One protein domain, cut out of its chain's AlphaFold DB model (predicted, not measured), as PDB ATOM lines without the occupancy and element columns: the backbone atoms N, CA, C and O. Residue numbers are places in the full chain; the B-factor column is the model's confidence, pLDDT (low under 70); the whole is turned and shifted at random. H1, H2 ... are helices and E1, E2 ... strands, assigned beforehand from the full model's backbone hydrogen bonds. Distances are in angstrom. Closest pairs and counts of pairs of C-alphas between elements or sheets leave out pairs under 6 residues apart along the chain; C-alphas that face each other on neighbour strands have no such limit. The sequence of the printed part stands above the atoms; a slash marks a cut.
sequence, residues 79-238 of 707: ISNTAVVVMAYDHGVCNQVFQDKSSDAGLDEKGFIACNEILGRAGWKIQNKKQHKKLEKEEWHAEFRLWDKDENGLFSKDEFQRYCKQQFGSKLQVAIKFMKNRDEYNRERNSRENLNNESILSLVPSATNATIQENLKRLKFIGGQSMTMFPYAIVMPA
ATOM      1  N   ILE A  79      22.589 -20.473 -46.834       83.88
ATOM      2  CA  ILE A  79      22.356 -20.607 -48.277       83.88
ATOM      3  C   ILE A  79      21.931 -22.049 -48.547       83.88
ATOM      4  O   ILE A  79      22.632 -22.977 -48.157       83.88
ATOM      5  N   SER A  80      20.828 -22.230 -49.267       80.56
ATOM      6  CA  SER A  80      20.374 -23.522 -49.777       80.56
ATOM      7  C   SER A  80      19.810 -23.381 -51.196       80.56
ATOM      8  O   SER A  80      19.676 -22.281 -51.734       80.56
ATOM      9  N   ASN A  81      19.413 -24.501 -51.806       79.62
ATOM     10  CA  ASN A  81      18.758 -24.515 -53.121       79.62
ATOM     11  C   ASN A  81      17.393 -23.790 -53.155       79.62
ATOM     12  O   ASN A  81      16.878 -23.505 -54.241       79.62
ATOM     13  N   THR A  82      16.791 -23.523 -51.987       83.69
ATOM     14  CA  THR A  82      15.435 -22.956 -51.844       83.69
ATOM     15  C   THR A  82      15.398 -21.620 -51.103       83.69
ATOM     16  O   THR A  82      14.494 -20.825 -51.371       83.69
ATOM     17  N   ALA A  83      16.387 -21.316 -50.252       90.00
ATOM     18  CA  ALA A  83      16.423 -20.084 -49.470       90.00
ATOM     19  C   ALA A  83      17.830 -19.484 -49.289       90.00
ATOM     20  O   ALA A  83      18.833 -20.192 -49.244       90.00
ATOM     21  N   VAL A  84      17.882 -18.162 -49.115       91.88
ATOM     22  CA  VAL A  84      19.082 -17.395 -48.733       91.88
ATOM     23  C   VAL A  84      18.718 -16.499 -47.553       91.88
ATOM     24  O   VAL A  84      17.746 -15.748 -47.629       91.88
ATOM     25  N   VAL A  85      19.487 -16.562 -46.465       92.50
ATOM     26  CA  VAL A  85      19.228 -15.795 -45.236       92.50
ATOM     27  C   VAL A  85      20.366 -14.815 -44.975       92.50
ATOM     28  O   VAL A  85      21.527 -15.215 -44.901       92.50
ATOM     29  N   VAL A  86      20.041 -13.536 -44.796       93.62
ATOM     30  CA  VAL A  86      21.014 -12.466 -44.511       93.62
ATOM     31  C   VAL A  86      20.636 -11.674 -43.266       93.62
ATOM     32  O   VAL A  86      19.458 -11.565 -42.931       93.62
ATOM     33  N   MET A  87      21.638 -11.084 -42.612       93.38
ATOM     34  CA  MET A  87      21.426 -10.077 -41.573       93.38
ATOM     35  C   MET A  87      21.260  -8.694 -42.213       93.38
ATOM     36  O   MET A  87      21.954  -8.360 -43.178       93.38
ATOM     37  N   ALA A  88      20.358  -7.879 -41.675       94.19
ATOM     38  CA  ALA A  88      20.148  -6.504 -42.098       94.19
ATOM     39  C   ALA A  88      19.777  -5.608 -40.911       94.19
ATOM     40  O   ALA A  88      19.291  -6.075 -39.882       94.19
ATOM     41  N   TYR A  89      19.965  -4.300 -41.074       92.81
ATOM     42  CA  TYR A  89      19.303  -3.315 -40.230       92.81
ATOM     43  C   TYR A  89      18.022  -2.825 -40.899       92.81
ATOM     44  O   TYR A  89      18.034  -2.445 -42.072       92.81
ATOM     45  N   ASP A  90      16.936  -2.783 -40.138       93.50
ATOM     46  CA  ASP A  90      15.654  -2.236 -40.553       93.50
ATOM     47  C   ASP A  90      15.487  -0.797 -40.040       93.50
ATOM     48  O   ASP A  90      15.389  -0.548 -38.834       93.50
ATOM     49  N   HIS A  91      15.447   0.154 -40.977       89.75
ATOM     50  CA  HIS A  91      15.241   1.584 -40.710       89.75
ATOM     51  C   HIS A  91      13.757   2.004 -40.738       89.75
ATOM     52  O   HIS A  91      13.422   3.145 -40.420       89.75
ATOM     53  N   GLY A  92      12.852   1.105 -41.141       89.19
ATOM     54  CA  GLY A  92      11.431   1.382 -41.377       89.19
ATOM     55  C   GLY A  92      10.468   0.757 -40.363       89.19
ATOM     56  O   GLY A  92       9.386   1.307 -40.158       89.19
ATOM     57  N   VAL A  93      10.847  -0.345 -39.704       90.81
ATOM     58  CA  VAL A  93       9.955  -1.145 -38.841       90.81
ATOM     59  C   VAL A  93       9.224  -0.319 -37.785       90.81
ATOM     60  O   VAL A  93       8.009  -0.424 -37.678       90.81
ATOM     61  N   CYS A  94       9.924   0.561 -37.064       89.81
ATOM     62  CA  CYS A  94       9.333   1.388 -36.009       89.81
ATOM     63  C   CYS A  94       8.233   2.320 -36.546       89.81
ATOM     64  O   CYS A  94       7.239   2.562 -35.872       89.81
ATOM     65  N   ASN A  95       8.382   2.817 -37.779       89.56
ATOM     66  CA  ASN A  95       7.348   3.622 -38.427       89.56
ATOM     67  C   ASN A  95       6.154   2.769 -38.856       89.56
ATOM     68  O   ASN A  95       5.020   3.208 -38.686       89.56
ATOM     69  N   GLN A  96       6.410   1.569 -39.383       91.31
ATOM     70  CA  GLN A  96       5.352   0.663 -39.815       91.31
ATOM     71  C   GLN A  96       4.527   0.161 -38.626       91.31
ATOM     72  O   GLN A  96       3.314   0.308 -38.653       91.31
ATOM     73  N   VAL A  97       5.148  -0.334 -37.545       91.56
ATOM     74  CA  VAL A  97       4.385  -0.802 -36.369       91.56
ATOM     75  C   VAL A  97       3.589   0.325 -35.715       91.56
ATOM     76  O   VAL A  97       2.470   0.080 -35.279       91.56
ATOM     77  N   PHE A  98       4.108   1.562 -35.710       91.62
ATOM     78  CA  PHE A  98       3.332   2.722 -35.277       91.62
ATOM     79  C   PHE A  98       2.083   2.887 -36.146       91.62
ATOM     80  O   PHE A  98       0.985   2.903 -35.613       91.62
ATOM     81  N   GLN A  99       2.237   2.943 -37.474       91.81
ATOM     82  CA  GLN A  99       1.120   3.107 -38.413       91.81
ATOM     83  C   GLN A  99       0.100   1.959 -38.335       91.81
ATOM     84  O   GLN A  99      -1.099   2.213 -38.367       91.81
ATOM     85  N   ASP A 100       0.566   0.719 -38.180       91.75
ATOM     86  CA  ASP A 100      -0.265  -0.488 -38.112       91.75
ATOM     87  C   ASP A 100      -1.049  -0.616 -36.786       91.75
ATOM     88  O   ASP A 100      -1.957  -1.450 -36.694       91.75
ATOM     89  N   LYS A 101      -0.673   0.137 -35.737       93.06
ATOM     90  CA  LYS A 101      -1.253   0.047 -34.379       93.06
ATOM     91  C   LYS A 101      -1.814   1.361 -33.830       93.06
ATOM     92  O   LYS A 101      -2.548   1.317 -32.845       93.06
ATOM     93  N   SER A 102      -1.501   2.506 -34.432       91.94
ATOM     94  CA  SER A 102      -2.061   3.807 -34.058       91.94
ATOM     95  C   SER A 102      -3.477   3.995 -34.601       91.94
ATOM     96  O   SER A 102      -3.812   3.519 -35.683       91.94
ATOM     97  N   SER A 103      -4.279   4.765 -33.875       88.44
ATOM     98  CA  SER A 103      -5.513   5.372 -34.382       88.44
ATOM     99  C   SER A 103      -5.221   6.714 -35.072       88.44
ATOM    100  O   SER A 103      -4.121   7.251 -34.933       88.44
ATOM    101  N   ASP A 104      -6.224   7.316 -35.720       81.25
ATOM    102  CA  ASP A 104      -6.136   8.686 -36.262       81.25
ATOM    103  C   ASP A 104      -5.745   9.744 -35.205       81.25
ATOM    104  O   ASP A 104      -5.243  10.811 -35.555       81.25
ATOM    105  N   ALA A 105      -5.962   9.457 -33.914       79.75
ATOM    106  CA  ALA A 105      -5.596  10.332 -32.801       79.75
ATOM    107  C   ALA A 105      -4.163  10.105 -32.275       79.75
ATOM    108  O   ALA A 105      -3.622  10.981 -31.606       79.75
ATOM    109  N   GLY A 106      -3.548   8.950 -32.552       86.94
ATOM    110  CA  GLY A 106      -2.264   8.535 -31.978       86.94
ATOM    111  C   GLY A 106      -2.248   7.076 -31.509       86.94
ATOM    112  O   GLY A 106      -3.205   6.322 -31.721       86.94
ATOM    113  N   LEU A 107      -1.137   6.668 -30.894       92.44
ATOM    114  CA  LEU A 107      -0.911   5.306 -30.398       92.44
ATOM    115  C   LEU A 107      -1.225   5.215 -28.896       92.44
ATOM    116  O   LEU A 107      -0.509   5.795 -28.084       92.44
ATOM    117  N   ASP A 108      -2.274   4.476 -28.529       92.19
ATOM    118  CA  ASP A 108      -2.659   4.252 -27.129       92.19
ATOM    119  C   ASP A 108      -1.765   3.207 -26.426       92.19
ATOM    120  O   ASP A 108      -0.927   2.548 -27.048       92.19
ATOM    121  N   GLU A 109      -1.946   3.027 -25.113       89.88
ATOM    122  CA  GLU A 109      -1.176   2.055 -24.315       89.88
ATOM    123  C   GLU A 109      -1.279   0.623 -24.873       89.88
ATOM    124  O   GLU A 109      -0.298  -0.125 -24.888       89.88
ATOM    125  N   LYS A 110      -2.452   0.238 -25.387       90.38
ATOM    126  CA  LYS A 110      -2.680  -1.094 -25.960       90.38
ATOM    127  C   LYS A 110      -1.903  -1.276 -27.267       90.38
ATOM    128  O   LYS A 110      -1.282  -2.322 -27.467       90.38
ATOM    129  N   GLY A 111      -1.921  -0.273 -28.140       90.81
ATOM    130  CA  GLY A 111      -1.129  -0.225 -29.362       90.81
ATOM    131  C   GLY A 111       0.368  -0.215 -29.065       90.81
ATOM    132  O   GLY A 111       1.115  -0.952 -29.701       90.81
ATOM    133  N   PHE A 112       0.810   0.537 -28.054       90.69
ATOM    134  CA  PHE A 112       2.201   0.559 -27.598       90.69
ATOM    135  C   PHE A 112       2.691  -0.814 -27.120       90.69
ATOM    136  O   PHE A 112       3.779  -1.242 -27.516       90.69
ATOM    137  N   ILE A 113       1.893  -1.540 -26.329       88.62
ATOM    138  CA  ILE A 113       2.217  -2.918 -25.929       88.62
ATOM    139  C   ILE A 113       2.315  -3.812 -27.176       88.62
ATOM    140  O   ILE A 113       3.344  -4.452 -27.378       88.62
ATOM    141  N   ALA A 114       1.327  -3.771 -28.076       88.31
ATOM    142  CA  ALA A 114       1.333  -4.568 -29.307       88.31
ATOM    143  C   ALA A 114       2.529  -4.258 -30.237       88.31
ATOM    144  O   ALA A 114       3.091  -5.163 -30.858       88.31
ATOM    145  N   CYS A 115       2.967  -2.998 -30.323       90.06
ATOM    146  CA  CYS A 115       4.197  -2.622 -31.022       90.06
ATOM    147  C   CYS A 115       5.427  -3.287 -30.394       90.06
ATOM    148  O   CYS A 115       6.275  -3.816 -31.107       90.06
ATOM    149  N   ASN A 116       5.533  -3.275 -29.064       87.00
ATOM    150  CA  ASN A 116       6.654  -3.873 -28.344       87.00
ATOM    151  C   ASN A 116       6.669  -5.404 -28.407       87.00
ATOM    152  O   ASN A 116       7.748  -6.000 -28.442       87.00
ATOM    153  N   GLU A 117       5.500  -6.039 -28.482       83.62
ATOM    154  CA  GLU A 117       5.383  -7.472 -28.753       83.62
ATOM    155  C   GLU A 117       5.956  -7.829 -30.131       83.62
ATOM    156  O   GLU A 117       6.765  -8.752 -30.240       83.62
ATOM    157  N   ILE A 118       5.614  -7.052 -31.165       85.69
ATOM    158  CA  ILE A 118       6.137  -7.222 -32.532       85.69
ATOM    159  C   ILE A 118       7.645  -6.932 -32.607       85.69
ATOM    160  O   ILE A 118       8.381  -7.659 -33.274       85.69
ATOM    161  N   LEU A 119       8.123  -5.902 -31.901       85.00
ATOM    162  CA  LEU A 119       9.544  -5.533 -31.823       85.00
ATOM    163  C   LEU A 119      10.371  -6.458 -30.900       85.00
ATOM    164  O   LEU A 119      11.545  -6.192 -30.653       85.00
ATOM    165  N   GLY A 120       9.786  -7.551 -30.396       76.50
ATOM    166  CA  GLY A 120      10.510  -8.613 -29.694       76.50
ATOM    167  C   GLY A 120      10.781  -8.372 -28.204       76.50
ATOM    168  O   GLY A 120      11.558  -9.123 -27.617       76.50
ATOM    169  N   ARG A 121      10.141  -7.380 -27.565       76.19
ATOM    170  CA  ARG A 121      10.267  -7.127 -26.111       76.19
ATOM    171  C   ARG A 121       9.309  -7.944 -25.229       76.19
ATOM    172  O   ARG A 121       9.438  -7.892 -24.007       76.19
ATOM    173  N   ALA A 122       8.367  -8.695 -25.805       60.94
ATOM    174  CA  ALA A 122       7.437  -9.529 -25.035       60.94
ATOM    175  C   ALA A 122       8.152 -10.635 -24.240       60.94
ATOM    176  O   ALA A 122       8.990 -11.355 -24.786       60.94
ATOM    177  N   GLY A 123       7.765 -10.833 -22.975       54.34
ATOM    178  CA  GLY A 123       8.151 -12.020 -22.206       54.34
ATOM    179  C   GLY A 123       9.628 -12.106 -21.798       54.34
ATOM    180  O   GLY A 123      10.118 -13.216 -21.573       54.34
ATOM    181  N   TRP A 124      10.323 -10.964 -21.675       44.84
ATOM    182  CA  TRP A 124      11.728 -10.859 -21.230       44.84
ATOM    183  C   TRP A 124      11.970 -11.412 -19.807       44.84
ATOM    184  O   TRP A 124      13.072 -11.856 -19.494       44.84
ATOM    185  N   LYS A 125      10.941 -11.440 -18.946       47.16
ATOM    186  CA  LYS A 125      11.020 -11.942 -17.560       47.16
ATOM    187  C   LYS A 125       9.891 -12.932 -17.247       47.16
ATOM    188  O   LYS A 125       8.895 -12.551 -16.635       47.16
ATOM    189  N   ILE A 126      10.027 -14.206 -17.625       45.53
ATOM    190  CA  ILE A 126       9.050 -15.240 -17.233       45.53
ATOM    191  C   ILE A 126       9.736 -16.474 -16.637       45.53
ATOM    192  O   ILE A 126      10.129 -17.403 -17.337       45.53
ATOM    193  N   GLN A 127       9.759 -16.510 -15.306       38.84
ATOM    194  CA  GLN A 127       9.553 -17.733 -14.533       38.84
ATOM    195  C   GLN A 127       8.263 -17.521 -13.711       38.84
ATOM    196  O   GLN A 127       8.122 -16.503 -13.044       38.84
ATOM    197  N   ASN A 128       7.320 -18.472 -13.775       40.22
ATOM    198  CA  ASN A 128       5.982 -18.490 -13.137       40.22
ATOM    199  C   ASN A 128       4.859 -17.581 -13.712       40.22
ATOM    200  O   ASN A 128       4.886 -16.354 -13.669       40.22
ATOM    201  N   LYS A 129       3.773 -18.228 -14.178       49.81
ATOM    202  CA  LYS A 129       2.748 -17.672 -15.097       49.81
ATOM    203  C   LYS A 129       1.564 -16.877 -14.491       49.81
ATOM    204  O   LYS A 129       0.765 -16.362 -15.272       49.81
ATOM    205  N   LYS A 130       1.383 -16.771 -13.160       46.28
ATOM    206  CA  LYS A 130       0.169 -16.137 -12.558       46.28
ATOM    207  C   LYS A 130       0.377 -14.790 -11.847       46.28
ATOM    208  O   LYS A 130      -0.403 -13.880 -12.102       46.28
ATOM    209  N   GLN A 131       1.401 -14.619 -11.005       48.44
ATOM    210  CA  GLN A 131       1.676 -13.306 -10.385       48.44
ATOM    211  C   GLN A 131       2.290 -12.304 -11.381       48.44
ATOM    212  O   GLN A 131       1.975 -11.116 -11.324       48.44
ATOM    213  N   HIS A 132       3.100 -12.775 -12.336       56.62
ATOM    214  CA  HIS A 132       3.844 -11.893 -13.240       56.62
ATOM    215  C   HIS A 132       2.993 -11.141 -14.269       56.62
ATOM    216  O   HIS A 132       3.319  -9.997 -14.548       56.62
ATOM    217  N   LYS A 133       1.860 -11.677 -14.756       60.28
ATOM    218  CA  LYS A 133       1.006 -10.945 -15.722       60.28
ATOM    219  C   LYS A 133       0.459  -9.614 -15.184       60.28
ATOM    220  O   LYS A 133       0.155  -8.718 -15.964       60.28
ATOM    221  N   LYS A 134       0.324  -9.478 -13.858       62.19
ATOM    222  CA  LYS A 134      -0.045  -8.205 -13.223       62.19
ATOM    223  C   LYS A 134       1.147  -7.241 -13.192       62.19
ATOM    224  O   LYS A 134       1.000  -6.102 -13.614       62.19
ATOM    225  N   LEU A 135       2.312  -7.726 -12.755       64.31
ATOM    226  CA  LEU A 135       3.556  -6.951 -12.689       64.31
ATOM    227  C   LEU A 135       4.015  -6.469 -14.073       64.31
ATOM    228  O   LEU A 135       4.350  -5.306 -14.222       64.31
ATOM    229  N   GLU A 136       3.961  -7.321 -15.097       69.38
ATOM    230  CA  GLU A 136       4.308  -6.975 -16.484       69.38
ATOM    231  C   GLU A 136       3.383  -5.881 -17.039       69.38
ATOM    232  O   GLU A 136       3.847  -4.940 -17.676       69.38
ATOM    233  N   LYS A 137       2.079  -5.939 -16.732       72.81
ATOM    234  CA  LYS A 137       1.142  -4.865 -17.089       72.81
ATOM    235  C   LYS A 137       1.452  -3.557 -16.347       72.81
ATOM    236  O   LYS A 137       1.354  -2.488 -16.937       72.81
ATOM    237  N   GLU A 138       1.821  -3.631 -15.070       78.88
ATOM    238  CA  GLU A 138       2.228  -2.464 -14.275       78.88
ATOM    239  C   GLU A 138       3.561  -1.862 -14.774       78.88
ATOM    240  O   GLU A 138       3.675  -0.637 -14.833       78.88
ATOM    241  N   GLU A 139       4.520  -2.690 -15.214       81.12
ATOM    242  CA  GLU A 139       5.768  -2.265 -15.871       81.12
ATOM    243  C   GLU A 139       5.482  -1.562 -17.212       81.12
ATOM    244  O   GLU A 139       5.941  -0.435 -17.408       81.12
ATOM    245  N   TRP A 140       4.668  -2.149 -18.103       85.44
ATOM    246  CA  TRP A 140       4.304  -1.521 -19.383       85.44
ATOM    247  C   TRP A 140       3.560  -0.192 -19.211       85.44
ATOM    248  O   TRP A 140       3.865   0.775 -19.907       85.44
ATOM    249  N   HIS A 141       2.634  -0.113 -18.255       85.19
ATOM    250  CA  HIS A 141       1.887   1.107 -17.940       85.19
ATOM    251  C   HIS A 141       2.785   2.208 -17.333       85.19
ATOM    252  O   HIS A 141       2.588   3.403 -17.573       85.19
ATOM    253  N   ALA A 142       3.803   1.828 -16.551       84.88
ATOM    254  CA  ALA A 142       4.824   2.756 -16.071       84.88
ATOM    255  C   ALA A 142       5.746   3.240 -17.203       84.88
ATOM    256  O   ALA A 142       6.044   4.432 -17.266       84.88
ATOM    257  N   GLU A 143       6.153   2.351 -18.114       86.94
ATOM    258  CA  GLU A 143       6.980   2.716 -19.265       86.94
ATOM    259  C   GLU A 143       6.219   3.607 -20.260       86.94
ATOM    260  O   GLU A 143       6.782   4.594 -20.727       86.94
ATOM    261  N   PHE A 144       4.930   3.349 -20.510       87.06
ATOM    262  CA  PHE A 144       4.085   4.210 -21.346       87.06
ATOM    263  C   PHE A 144       4.056   5.654 -20.815       87.06
ATOM    264  O   PHE A 144       4.461   6.581 -21.514       87.06
ATOM    265  N   ARG A 145       3.703   5.849 -19.536       86.62
ATOM    266  CA  ARG A 145       3.670   7.184 -18.901       86.62
ATOM    267  C   ARG A 145       5.028   7.873 -18.779       86.62
ATOM    268  O   ARG A 145       5.080   9.084 -18.625       86.62
ATOM    269  N   LEU A 146       6.136   7.131 -18.806       86.38
ATOM    270  CA  LEU A 146       7.468   7.742 -18.822       86.38
ATOM    271  C   LEU A 146       7.752   8.446 -20.161       86.38
ATOM    272  O   LEU A 146       8.603   9.336 -20.214       86.38
ATOM    273  N   TRP A 147       7.077   8.031 -21.231       85.25
ATOM    274  CA  TRP A 147       7.365   8.403 -22.614       85.25
ATOM    275  C   TRP A 147       6.283   9.257 -23.284       85.25
ATOM    276  O   TRP A 147       6.638  10.040 -24.161       85.25
ATOM    277  N   ASP A 148       5.035   9.169 -22.824       84.56
ATOM    278  CA  ASP A 148       3.987  10.184 -23.002       84.56
ATOM    279  C   ASP A 148       4.447  11.489 -22.316       84.56
ATOM    280  O   ASP A 148       4.546  11.542 -21.087       84.56
ATOM    281  N   LYS A 149       4.874  12.502 -23.090       80.62
ATOM    282  CA  LYS A 149       5.510  13.717 -22.531       80.62
ATOM    283  C   LYS A 149       4.564  14.882 -22.300       80.62
ATOM    284  O   LYS A 149       4.940  15.796 -21.565       80.62
ATOM    285  N   ASP A 150       3.398  14.880 -22.929       82.69
ATOM    286  CA  ASP A 150       2.348  15.877 -22.722       82.69
ATOM    287  C   ASP A 150       1.176  15.343 -21.875       82.69
ATOM    288  O   ASP A 150       0.228  16.086 -21.618       82.69
ATOM    289  N   GLU A 151       1.289  14.104 -21.375       81.81
ATOM    290  CA  GLU A 151       0.332  13.407 -20.505       81.81
ATOM    291  C   GLU A 151      -1.062  13.271 -21.148       81.81
ATOM    292  O   GLU A 151      -2.091  13.243 -20.466       81.81
ATOM    293  N   ASN A 152      -1.103  13.195 -22.484       86.25
ATOM    294  CA  ASN A 152      -2.345  13.175 -23.254       86.25
ATOM    295  C   ASN A 152      -2.962  11.756 -23.380       86.25
ATOM    296  O   ASN A 152      -4.122  11.624 -23.784       86.25
ATOM    297  N   GLY A 153      -2.216  10.703 -23.012       85.75
ATOM    298  CA  GLY A 153      -2.625   9.296 -23.089       85.75
ATOM    299  C   GLY A 153      -2.364   8.598 -24.435       85.75
ATOM    300  O   GLY A 153      -2.799   7.457 -24.615       85.75
ATOM    301  N   LEU A 154      -1.685   9.254 -25.379       89.50
ATOM    302  CA  LEU A 154      -1.440   8.822 -26.758       89.50
ATOM    303  C   LEU A 154      -0.034   9.237 -27.214       89.50
ATOM    304  O   LEU A 154       0.309  10.416 -27.257       89.50
ATOM    305  N   PHE A 155       0.776   8.289 -27.683       88.06
ATOM    306  CA  PHE A 155       2.066   8.646 -28.273       88.06
ATOM    307  C   PHE A 155       1.860   9.270 -29.653       88.06
ATOM    308  O   PHE A 155       1.268   8.661 -30.556       88.06
ATOM    309  N   SER A 156       2.464  10.440 -29.856       89.00
ATOM    310  CA  SER A 156       2.729  10.954 -31.195       89.00
ATOM    311  C   SER A 156       3.773  10.090 -31.918       89.00
ATOM    312  O   SER A 156       4.586   9.381 -31.312       89.00
ATOM    313  N   LYS A 157       3.809  10.191 -33.253       86.69
ATOM    314  CA  LYS A 157       4.807   9.496 -34.082       86.69
ATOM    315  C   LYS A 157       6.241   9.825 -33.656       86.69
ATOM    316  O   LYS A 157       7.093   8.940 -33.629       86.69
ATOM    317  N   ASP A 158       6.503  11.083 -33.313       84.56
ATOM    318  CA  ASP A 158       7.834  11.547 -32.925       84.56
ATOM    319  C   ASP A 158       8.250  11.020 -31.540       84.56
ATOM    320  O   ASP A 158       9.422  10.716 -31.326       84.56
ATOM    321  N   GLU A 159       7.319  10.891 -30.591       88.50
ATOM    322  CA  GLU A 159       7.594  10.269 -29.287       88.50
ATOM    323  C   GLU A 159       7.883   8.784 -29.436       88.50
ATOM    324  O   GLU A 159       8.915   8.324 -28.948       88.50
ATOM    325  N   PHE A 160       7.064   8.054 -30.197       88.81
ATOM    326  CA  PHE A 160       7.316   6.640 -30.462       88.81
ATOM    327  C   PHE A 160       8.641   6.411 -31.216       88.81
ATOM    328  O   PHE A 160       9.379   5.477 -30.909       88.81
ATOM    329  N   GLN A 161       9.016   7.297 -32.146       85.62
ATOM    330  CA  GLN A 161      10.338   7.254 -32.782       85.62
ATOM    331  C   GLN A 161      11.486   7.491 -31.790       85.62
ATOM    332  O   GLN A 161      12.497   6.789 -31.860       85.62
ATOM    333  N   ARG A 162      11.366   8.460 -30.868       85.12
ATOM    334  CA  ARG A 162      12.383   8.709 -29.824       85.12
ATOM    335  C   ARG A 162      12.494   7.526 -28.864       85.12
ATOM    336  O   ARG A 162      13.609   7.104 -28.568       85.12
ATOM    337  N   TYR A 163      11.354   6.973 -28.457       88.25
ATOM    338  CA  TYR A 163      11.236   5.752 -27.669       88.25
ATOM    339  C   TYR A 163      11.981   4.591 -28.335       88.25
ATOM    340  O   TYR A 163      12.939   4.059 -27.767       88.25
ATOM    341  N   CYS A 164      11.633   4.258 -29.583       86.81
ATOM    342  CA  CYS A 164      12.296   3.182 -30.310       86.81
ATOM    343  C   CYS A 164      13.794   3.445 -30.489       86.81
ATOM    344  O   CYS A 164      14.590   2.520 -30.348       86.81
ATOM    345  N   LYS A 165      14.194   4.699 -30.738       81.88
ATOM    346  CA  LYS A 165      15.607   5.070 -30.868       81.88
ATOM    347  C   LYS A 165      16.401   4.858 -29.575       81.88
ATOM    348  O   LYS A 165      17.587   4.540 -29.651       81.88
ATOM    349  N   GLN A 166      15.781   5.046 -28.410       83.50
ATOM    350  CA  GLN A 166      16.422   4.783 -27.124       83.50
ATOM    351  C   GLN A 166      16.448   3.285 -26.788       83.50
ATOM    352  O   GLN A 166      17.468   2.816 -26.294       83.50
ATOM    353  N   GLN A 167      15.375   2.538 -27.073       82.31
ATOM    354  CA  GLN A 167      15.282   1.119 -26.702       82.31
ATOM    355  C   GLN A 167      16.017   0.166 -27.657       82.31
ATOM    356  O   GLN A 167      16.647  -0.787 -27.208       82.31
ATOM    357  N   PHE A 168      15.959   0.414 -28.968       75.25
ATOM    358  CA  PHE A 168      16.513  -0.473 -30.003       75.25
ATOM    359  C   PHE A 168      17.739   0.124 -30.714       75.25
ATOM    360  O   PHE A 168      18.248  -0.448 -31.676       75.25
ATOM    361  N   GLY A 169      18.206   1.296 -30.275       71.88
ATOM    362  CA  GLY A 169      19.166   2.102 -31.025       71.88
ATOM    363  C   GLY A 169      18.544   2.722 -32.283       71.88
ATOM    364  O   GLY A 169      17.334   2.704 -32.494       71.88
ATOM    365  N   SER A 170      19.370   3.298 -33.158       61.72
ATOM    366  CA  SER A 170      18.884   3.982 -34.367       61.72
ATOM    367  C   SER A 170      18.274   3.064 -35.433       61.72
ATOM    368  O   SER A 170      17.670   3.586 -36.368       61.72
ATOM    369  N   LYS A 171      18.454   1.741 -35.327       73.12
ATOM    370  CA  LYS A 171      18.076   0.761 -36.352       73.12
ATOM    371  C   LYS A 171      17.997  -0.656 -35.765       73.12
ATOM    372  O   LYS A 171      18.924  -1.082 -35.080       73.12
ATOM    373  N   LEU A 172      16.912  -1.385 -36.039       86.88
ATOM    374  CA  LEU A 172      16.683  -2.731 -35.492       86.88
ATOM    375  C   LEU A 172      17.450  -3.781 -36.308       86.88
ATOM    376  O   LEU A 172      17.408  -3.737 -37.534       86.88
ATOM    377  N   GLN A 173      18.113  -4.740 -35.659       89.81
ATOM    378  CA  GLN A 173      18.704  -5.888 -36.358       89.81
ATOM    379  C   GLN A 173      17.632  -6.936 -36.682       89.81
ATOM    380  O   GLN A 173      16.873  -7.360 -35.808       89.81
ATOM    381  N   VAL A 174      17.584  -7.362 -37.944       93.25
ATOM    382  CA  VAL A 174      16.629  -8.348 -38.460       93.25
ATOM    383  C   VAL A 174      17.326  -9.354 -39.371       93.25
ATOM    384  O   VAL A 174      18.256  -9.007 -40.099       93.25
ATOM    385  N   ALA A 175      16.837 -10.591 -39.388       94.75
ATOM    386  CA  ALA A 175      17.188 -11.552 -40.424       94.75
ATOM    387  C   ALA A 175      16.136 -11.517 -41.544       94.75
ATOM    388  O   ALA A 175      14.931 -11.463 -41.287       94.75
ATOM    389  N   ILE A 176      16.593 -11.558 -42.797       95.44
ATOM    390  CA  ILE A 176      15.741 -11.620 -43.989       95.44
ATOM    391  C   ILE A 176      15.967 -12.976 -44.657       95.44
ATOM    392  O   ILE A 176      17.058 -13.232 -45.168       95.44
ATOM    393  N   LYS A 177      14.940 -13.838 -44.658       95.19
ATOM    394  CA  LYS A 177      14.930 -15.127 -45.371       95.19
ATOM    395  C   LYS A 177      14.253 -14.918 -46.722       95.19
ATOM    396  O   LYS A 177      13.031 -14.781 -46.794       95.19
ATOM    397  N   PHE A 178      15.057 -14.868 -47.781       94.56
ATOM    398  CA  PHE A 178      14.598 -14.894 -49.166       94.56
ATOM    399  C   PHE A 178      14.327 -16.343 -49.585       94.56
ATOM    400  O   PHE A 178      15.107 -17.232 -49.255       94.56
ATOM    401  N   MET A 179      13.242 -16.582 -50.317       94.00
ATOM    402  CA  MET A 179      12.756 -17.904 -50.716       94.00
ATOM    403  C   MET A 179      12.412 -17.944 -52.202       94.00
ATOM    404  O   MET A 179      11.882 -16.986 -52.773       94.00
ATOM    405  N   LYS A 180      12.705 -19.089 -52.818       92.12
ATOM    406  CA  LYS A 180      12.449 -19.387 -54.230       92.12
ATOM    407  C   LYS A 180      10.983 -19.728 -54.493       92.12
ATOM    408  O   LYS A 180      10.394 -19.243 -55.459       92.12
ATOM    409  N   ASN A 181      10.392 -20.538 -53.618       90.44
ATOM    410  CA  ASN A 181       9.083 -21.143 -53.827       90.44
ATOM    411  C   ASN A 181       7.978 -20.329 -53.137       90.44
ATOM    412  O   ASN A 181       8.102 -19.941 -51.974       90.44
ATOM    413  N   ARG A 182       6.866 -20.091 -53.845       91.00
ATOM    414  CA  ARG A 182       5.730 -19.324 -53.303       91.00
ATOM    415  C   ARG A 182       5.029 -20.062 -52.166       91.00
ATOM    416  O   ARG A 182       4.602 -19.432 -51.205       91.00
ATOM    417  N   ASP A 183       4.927 -21.381 -52.270       86.56
ATOM    418  CA  ASP A 183       4.163 -22.196 -51.324       86.56
ATOM    419  C   ASP A 183       4.940 -22.460 -50.025       86.56
ATOM    420  O   ASP A 183       4.335 -22.604 -48.969       86.56
ATOM    421  N   GLU A 184       6.277 -22.429 -50.066       85.12
ATOM    422  CA  GLU A 184       7.124 -22.322 -48.865       85.12
ATOM    423  C   GLU A 184       6.907 -20.971 -48.169       85.12
ATOM    424  O   GLU A 184       6.612 -20.939 -46.979       85.12
ATOM    425  N   TYR A 185       6.949 -19.858 -48.917       91.12
ATOM    426  CA  TYR A 185       6.676 -18.520 -48.375       91.12
ATOM    427  C   TYR A 185       5.273 -18.395 -47.759       91.12
ATOM    428  O   TYR A 185       5.119 -17.771 -46.709       91.12
ATOM    429  N   ASN A 186       4.252 -18.969 -48.403       90.44
ATOM    430  CA  ASN A 186       2.887 -18.962 -47.879       90.44
ATOM    431  C   ASN A 186       2.797 -19.793 -46.588       90.44
ATOM    432  O   ASN A 186       2.242 -19.304 -45.611       90.44
ATOM    433  N   ARG A 187       3.375 -21.006 -46.546       86.12
ATOM    434  CA  ARG A 187       3.376 -21.856 -45.339       86.12
ATOM    435  C   ARG A 187       4.112 -21.199 -44.172       86.12
ATOM    436  O   ARG A 187       3.523 -21.036 -43.114       86.12
ATOM    437  N   GLU A 188       5.319 -20.673 -44.387       89.06
ATOM    438  CA  GLU A 188       6.086 -19.938 -43.362       89.06
ATOM    439  C   GLU A 188       5.352 -18.726 -42.761       89.06
ATOM    440  O   GLU A 188       5.702 -18.274 -41.669       89.06
ATOM    441  N   ARG A 189       4.353 -18.172 -43.461       89.38
ATOM    442  CA  ARG A 189       3.494 -17.097 -42.949       89.38
ATOM    443  C   ARG A 189       2.237 -17.635 -42.282       89.38
ATOM    444  O   ARG A 189       1.980 -17.284 -41.135       89.38
ATOM    445  N   ASN A 190       1.484 -18.475 -42.985       89.31
ATOM    446  CA  ASN A 190       0.189 -18.979 -42.541       89.31
ATOM    447  C   ASN A 190       0.341 -19.863 -41.294       89.31
ATOM    448  O   ASN A 190      -0.395 -19.692 -40.331       89.31
ATOM    449  N   SER A 191       1.364 -20.725 -41.251       86.81
ATOM    450  CA  SER A 191       1.673 -21.567 -40.088       86.81
ATOM    451  C   SER A 191       2.143 -20.769 -38.866       86.81
ATOM    452  O   SER A 191       2.342 -21.359 -37.815       86.81
ATOM    453  N   ARG A 192       2.348 -19.446 -38.972       86.94
ATOM    454  CA  ARG A 192       2.643 -18.545 -37.839       86.94
ATOM    455  C   ARG A 192       1.424 -17.732 -37.390       86.94
ATOM    456  O   ARG A 192       1.536 -16.958 -36.440       86.94
ATOM    457  N   GLU A 193       0.270 -17.881 -38.039       80.50
ATOM    458  CA  GLU A 193      -0.964 -17.216 -37.617       80.50
ATOM    459  C   GLU A 193      -1.470 -17.809 -36.293       80.50
ATOM    460  O   GLU A 193      -1.465 -19.018 -36.090       80.50
ATOM    461  N   ASN A 194      -1.897 -16.941 -35.371       74.81
ATOM    462  CA  ASN A 194      -2.421 -17.283 -34.037       74.81
ATOM    463  C   ASN A 194      -1.460 -18.015 -33.070       74.81
ATOM    464  O   ASN A 194      -1.836 -18.257 -31.923       74.81
ATOM    465  N   LEU A 195      -0.215 -18.302 -33.468       82.12
ATOM    466  CA  LEU A 195       0.775 -18.939 -32.595       82.12
ATOM    467  C   LEU A 195       1.342 -18.000 -31.518       82.12
ATOM    468  O   LEU A 195       1.402 -16.779 -31.665       82.12
ATOM    469  N   ASN A 196       1.813 -18.597 -30.420       72.56
ATOM    470  CA  ASN A 196       2.421 -17.869 -29.311       72.56
ATOM    471  C   ASN A 196       3.874 -17.447 -29.619       72.56
ATOM    472  O   ASN A 196       4.781 -18.281 -29.711       72.56
ATOM    473  N   ASN A 197       4.107 -16.131 -29.645       75.56
ATOM    474  CA  ASN A 197       5.419 -15.498 -29.829       75.56
ATOM    475  C   ASN A 197       6.460 -15.845 -28.740       75.56
ATOM    476  O   ASN A 197       7.627 -15.469 -28.875       75.56
ATOM    477  N   GLU A 198       6.076 -16.497 -27.637       78.81
ATOM    478  CA  GLU A 198       7.011 -16.937 -26.592       78.81
ATOM    479  C   GLU A 198       7.983 -18.026 -27.060       78.81
ATOM    480  O   GLU A 198       9.168 -17.942 -26.733       78.81
ATOM    481  N   SER A 199       7.481 -19.028 -27.791       85.31
ATOM    482  CA  SER A 199       8.224 -20.246 -28.161       85.31
ATOM    483  C   SER A 199       8.443 -20.386 -29.669       85.31
ATOM    484  O   SER A 199       9.333 -21.115 -30.093       85.31
ATOM    485  N   ILE A 200       7.655 -19.684 -30.486       90.00
ATOM    486  CA  ILE A 200       7.793 -19.639 -31.946       90.00
ATOM    487  C   ILE A 200       8.278 -18.241 -32.328       90.00
ATOM    488  O   ILE A 200       7.821 -17.244 -31.762       90.00
ATOM    489  N   LEU A 201       9.231 -18.134 -33.259       90.31
ATOM    490  CA  LEU A 201       9.716 -16.821 -33.684       90.31
ATOM    491  C   LEU A 201       8.641 -16.091 -34.503       90.31
ATOM    492  O   LEU A 201       8.179 -16.590 -35.531       90.31
ATOM    493  N   SER A 202       8.256 -14.898 -34.055       88.94
ATOM    494  CA  SER A 202       7.319 -14.034 -34.768       88.94
ATOM    495  C   SER A 202       7.953 -13.418 -36.016       88.94
ATOM    496  O   SER A 202       9.163 -13.193 -36.080       88.94
ATOM    497  N   LEU A 203       7.120 -13.105 -37.010       91.38
ATOM    498  CA  LEU A 203       7.538 -12.284 -38.144       91.38
ATOM    499  C   LEU A 203       7.446 -10.799 -37.788       91.38
ATOM    500  O   LEU A 203       6.532 -10.363 -37.089       91.38
ATOM    501  N   VAL A 204       8.374 -10.015 -38.327       90.62
ATOM    502  CA  VAL A 204       8.353  -8.551 -38.271       90.62
ATOM    503  C   VAL A 204       7.627  -8.030 -39.522       90.62
ATOM    504  O   VAL A 204       7.859  -8.563 -40.613       90.62
ATOM    505  N   PRO A 205       6.765  -6.996 -39.424       91.56
ATOM    506  CA  PRO A 205       6.152  -6.360 -40.586       91.56
ATOM    507  C   PRO A 205       7.206  -5.959 -41.613       91.56
ATOM    508  O   PRO A 205       8.189  -5.305 -41.275       91.56
ATOM    509  N   SER A 206       7.017  -6.361 -42.867       92.25
ATOM    510  CA  SER A 206       7.991  -6.177 -43.941       92.25
ATOM    511  C   SER A 206       7.502  -5.176 -44.988       92.25
ATOM    512  O   SER A 206       6.310  -4.885 -45.101       92.25
ATOM    513  N   ALA A 207       8.426  -4.703 -45.828       91.88
ATOM    514  CA  ALA A 207       8.091  -4.176 -47.150       91.88
ATOM    515  C   ALA A 207       7.217  -5.180 -47.934       91.88
ATOM    516  O   ALA A 207       7.288  -6.393 -47.709       91.88
ATOM    517  N   THR A 208       6.391  -4.676 -48.855       92.06
ATOM    518  CA  THR A 208       5.488  -5.529 -49.643       92.06
ATOM    519  C   THR A 208       6.268  -6.428 -50.606       92.06
ATOM    520  O   THR A 208       7.332  -6.040 -51.095       92.06
ATOM    521  N   ASN A 209       5.716  -7.596 -50.953       90.06
ATOM    522  CA  ASN A 209       6.333  -8.493 -51.941       90.06
ATOM    523  C   ASN A 209       6.575  -7.802 -53.292       90.06
ATOM    524  O   ASN A 209       7.591  -8.066 -53.926       90.06
ATOM    525  N   ALA A 210       5.686  -6.896 -53.716       92.56
ATOM    526  CA  ALA A 210       5.863  -6.129 -54.948       92.56
ATOM    527  C   ALA A 210       7.100  -5.215 -54.867       92.56
ATOM    528  O   ALA A 210       7.955  -5.256 -55.751       92.56
ATOM    529  N   THR A 211       7.243  -4.466 -53.767       93.19
ATOM    530  CA  THR A 211       8.416  -3.614 -53.498       93.19
ATOM    531  C   THR A 211       9.709  -4.430 -53.457       93.19
ATOM    532  O   THR A 211      10.716  -4.021 -54.034       93.19
ATOM    533  N   ILE A 212       9.676  -5.600 -52.808       93.06
ATOM    534  CA  ILE A 212      10.801  -6.543 -52.744       93.06
ATOM    535  C   ILE A 212      11.194  -6.971 -54.159       93.06
ATOM    536  O   ILE A 212      12.328  -6.732 -54.568       93.06
ATOM    537  N   GLN A 213      10.253  -7.516 -54.936       92.38
ATOM    538  CA  GLN A 213      10.496  -8.047 -56.282       92.38
ATOM    539  C   GLN A 213      11.028  -7.001 -57.267       92.38
ATOM    540  O   GLN A 213      11.943  -7.297 -58.038       92.38
ATOM    541  N   GLU A 214      10.516  -5.771 -57.213       91.69
ATOM    542  CA  GLU A 214      11.030  -4.651 -58.007       91.69
ATOM    543  C   GLU A 214      12.511  -4.364 -57.700       91.69
ATOM    544  O   GLU A 214      13.322  -4.158 -58.609       91.69
ATOM    545  N   ASN A 215      12.887  -4.416 -56.418       91.25
ATOM    546  CA  ASN A 215      14.221  -4.058 -55.945       91.25
ATOM    547  C   ASN A 215      15.254  -5.198 -56.015       91.25
ATOM    548  O   ASN A 215      16.451  -4.911 -55.953       91.25
ATOM    549  N   LEU A 216      14.859  -6.469 -56.189       90.75
ATOM    550  CA  LEU A 216      15.800  -7.611 -56.249       90.75
ATOM    551  C   LEU A 216      16.881  -7.458 -57.326       90.75
ATOM    552  O   LEU A 216      18.001  -7.927 -57.149       90.75
ATOM    553  N   LYS A 217      16.589  -6.737 -58.417       86.31
ATOM    554  CA  LYS A 217      17.554  -6.431 -59.490       86.31
ATOM    555  C   LYS A 217      18.758  -5.600 -59.025       86.31
ATOM    556  O   LYS A 217      19.761  -5.548 -59.739       86.31
ATOM    557  N   ARG A 218      18.659  -4.936 -57.867       84.25
ATOM    558  CA  ARG A 218      19.756  -4.194 -57.224       84.25
ATOM    559  C   ARG A 218      20.625  -5.110 -56.355       84.25
ATOM    560  O   ARG A 218      21.836  -4.942 -56.330       84.25
ATOM    561  N   LEU A 219      20.043  -6.150 -55.751       83.25
ATOM    562  CA  LEU A 219      20.754  -7.211 -55.023       83.25
ATOM    563  C   LEU A 219      21.219  -8.330 -55.971       83.25
ATOM    564  O   LEU A 219      20.834  -9.485 -55.818       83.25
ATOM    565  N   LYS A 220      22.013  -8.003 -56.998       70.62
ATOM    566  CA  LYS A 220      22.290  -8.947 -58.103       70.62
ATOM    567  C   LYS A 220      22.857 -10.296 -57.650       70.62
ATOM    568  O   LYS A 220      22.460 -11.312 -58.223       70.62
ATOM    569  N   PHE A 221      23.740 -10.299 -56.648       80.12
ATOM    570  CA  PHE A 221      24.344 -11.505 -56.081       80.12
ATOM    571  C   PHE A 221      24.562 -11.388 -54.571       80.12
ATOM    572  O   PHE A 221      25.048 -10.366 -54.092       80.12
ATOM    573  N   ILE A 222      24.258 -12.460 -53.841       79.56
ATOM    574  CA  ILE A 222      24.526 -12.631 -52.409       79.56
ATOM    575  C   ILE A 222      25.023 -14.070 -52.219       79.56
ATOM    576  O   ILE A 222      24.365 -15.014 -52.650       79.56
ATOM    577  N   GLY A 223      26.214 -14.259 -51.640       74.00
ATOM    578  CA  GLY A 223      26.809 -15.596 -51.473       74.00
ATOM    579  C   GLY A 223      26.987 -16.383 -52.784       74.00
ATOM    580  O   GLY A 223      26.861 -17.601 -52.792       74.00
ATOM    581  N   GLY A 224      27.201 -15.689 -53.909       80.44
ATOM    582  CA  GLY A 224      27.267 -16.286 -55.252       80.44
ATOM    583  C   GLY A 224      25.909 -16.612 -55.891       80.44
ATOM    584  O   GLY A 224      25.855 -16.869 -57.091       80.44
ATOM    585  N   GLN A 225      24.805 -16.545 -55.140       81.69
ATOM    586  CA  GLN A 225      23.450 -16.779 -55.641       81.69
ATOM    587  C   GLN A 225      22.819 -15.493 -56.174       81.69
ATOM    588  O   GLN A 225      22.984 -14.426 -55.584       81.69
ATOM    589  N   SER A 226      22.060 -15.579 -57.272       89.06
ATOM    590  CA  SER A 226      21.339 -14.416 -57.802       89.06
ATOM    591  C   SER A 226      19.973 -14.248 -57.139       89.06
ATOM    592  O   SER A 226      19.114 -15.127 -57.238       89.06
ATOM    593  N   MET A 227      19.743 -13.102 -56.493       90.12
ATOM    594  CA  MET A 227      18.548 -12.891 -55.664       90.12
ATOM    595  C   MET A 227      17.244 -12.806 -56.458       90.12
ATOM    596  O   MET A 227      16.174 -13.013 -55.898       90.12
ATOM    597  N   THR A 228      17.302 -12.596 -57.777       90.31
ATOM    598  CA  THR A 228      16.114 -12.694 -58.640       90.31
ATOM    599  C   THR A 228      15.538 -14.113 -58.704       90.31
ATOM    600  O   THR A 228      14.387 -14.268 -59.100       90.31
ATOM    601  N   MET A 229      16.298 -15.140 -58.300       90.81
ATOM    602  CA  MET A 229      15.799 -16.513 -58.134       90.81
ATOM    603  C   MET A 229      15.039 -16.733 -56.817       90.81
ATOM    604  O   MET A 229      14.425 -17.784 -56.656       90.81
ATOM    605  N   PHE A 230      15.047 -15.764 -55.894       93.62
ATOM    606  CA  PHE A 230      14.412 -15.855 -54.576       93.62
ATOM    607  C   PHE A 230      13.398 -14.702 -54.390       93.62
ATOM    608  O   PHE A 230      13.646 -13.769 -53.623       93.62
ATOM    609  N   PRO A 231      12.273 -14.706 -55.141       94.19
ATOM    610  CA  PRO A 231      11.383 -13.552 -55.289       94.19
ATOM    611  C   PRO A 231      10.449 -13.277 -54.101       94.19
ATOM    612  O   PRO A 231       9.666 -12.326 -54.148       94.19
ATOM    613  N   TYR A 232      10.496 -14.092 -53.049       95.00
ATOM    614  CA  TYR A 232       9.693 -13.930 -51.840       95.00
ATOM    615  C   TYR A 232      10.615 -13.719 -50.642       95.00
ATOM    616  O   TYR A 232      11.689 -14.308 -50.603       95.00
ATOM    617  N   ALA A 233      10.224 -12.912 -49.653       95.12
ATOM    618  CA  ALA A 233      11.020 -12.765 -48.436       95.12
ATOM    619  C   ALA A 233      10.159 -12.536 -47.193       95.12
ATOM    620  O   ALA A 233       9.164 -11.812 -47.238       95.12
ATOM    621  N   ILE A 234      10.585 -13.127 -46.078       94.56
ATOM    622  CA  ILE A 234      10.079 -12.830 -44.733       94.56
ATOM    623  C   ILE A 234      11.176 -12.156 -43.910       94.56
ATOM    624  O   ILE A 234      12.367 -12.382 -44.136       94.56
ATOM    625  N   VAL A 235      10.758 -11.330 -42.956       94.75
ATOM    626  CA  VAL A 235      11.641 -10.630 -42.020       94.75
ATOM    627  C   VAL A 235      11.311 -11.109 -40.613       94.75
ATOM    628  O   VAL A 235      10.141 -11.209 -40.247       94.75
ATOM    629  N   MET A 236      12.340 -11.420 -39.837       92.88
ATOM    630  CA  MET A 236      12.235 -11.913 -38.463       92.88
ATOM    631  C   MET A 236      13.241 -11.170 -37.569       92.88
ATOM    632  O   MET A 236      14.227 -10.636 -38.092       92.88
ATOM    633  N   PRO A 237      13.034 -11.106 -36.241       90.69
ATOM    634  CA  PRO A 237      14.015 -10.525 -35.329       90.69
ATOM    635  C   PRO A 237      15.373 -11.222 -35.481       90.69
ATOM    636  O   PRO A 237      15.423 -12.434 -35.695       90.69
ATOM    637  N   ALA A 238      16.471 -10.474 -35.370       89.19
ATOM    638  CA  ALA A 238      17.794 -11.086 -35.329       89.19
ATOM    639  C   ALA A 238      17.927 -12.006 -34.103       89.19
ATOM    640  O   ALA A 238      17.521 -11.647 -32.997       89.19
TER     641      ALA A 238
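Overview. This is residues 79 to 238 of the 707 residues of the protein "Aste57867_16176 protein" of Aphanomyces stellatus (UniProt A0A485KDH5). Two lobes make the length of this domain: a strongly twisted sheet of three strands, with H5 over its E3 side and H6 grazing it, and a cluster of four crossed helices, H1 to H4. The chain passes from E1 into the helical lobe at H1 and returns from H4 to E2, and H3 is the helix whose centre is farthest from the mean of the C-alphas. The printed part has 160 residues, with six named helices and three named strands in the order E1 H1 H2 H3 H4 E2 H5 H6 E3; the sheet's order is E1, E2, E3, antiparallel throughout, and the class is mixed, helices and strands. It is only just compact, close to loose, with a radius of gyration of the C-alphas of 17.9 A and spans of 51 by 36 by 25 A.

Along the chain. Find C-alpha 83 at (16.423, -20.084, -49.470); there E1 begins, residues 83 to 90, 20.0 A long, and it bends by 60 degrees at residue 87. Next come H1, residues 93 to 101, 12.1 A, and H2, residues 109 to 118, 14.4 A. Look for C-alpha 132 at (3.844, -11.893, -13.240), where H3, residues 132 to 147, starts its 22.6 A. H4 holds residues 157 to 167, 15.3 A, and E2 residues 172 to 179, 21.8 A. H5 follows with residues 182 to 190, 12.1 A, then H6 with residues 209 to 215, 9.9 A. E3, residues 232 to 237, 17.4 A, ends at C-alpha 237, (14.015, -10.525, -35.329).

Arrangement. Start at E1, an edge strand antiparallel to E2 at 156 degrees; N 86 and O 176 are within hydrogen-bond range at 3.0 A. On the other side of E2, E3 is antiparallel at 150 degrees, with N 177 and O 234 at 3.0 A. H5 is on the sheet at a height of 9.0 A, over E3 and along the strands, at 27 degrees to E3 on the local plane; the closest C-alphas are Tyr 185 and Tyr 232, 6.5 A. H6 only grazes the sheet with residues 209 to 213. H1 and H2 form a helical hairpin and touch, their closest C-alphas those of Lys 101 and Gly 111, 5.0 A apart; they run opposite ways at a steep tilt of 45 degrees. H1 also touches H4, C-alphas of Cys 94 and Cys 164 6.7 A apart. H3 touches H2 with residues 140 to 144 alone, about perpendicular at 73 degrees, closest C-alphas Glu 109 and Phe 144, 6.4 A. In H1 to H6 every O i to N i+4 pair is within hydrogen-bond range.

Size, cuts and confidence. The C-alphas farthest apart are those of Asn 81 and Glu 151, 53.3 A, and the printed part has no cut. The long links are H2 to H3, H5 to H6 and H6 to E3. Mean pLDDT of the printed part is 83.9; look for values under 70 at residues 122 to 136 and at residue 170.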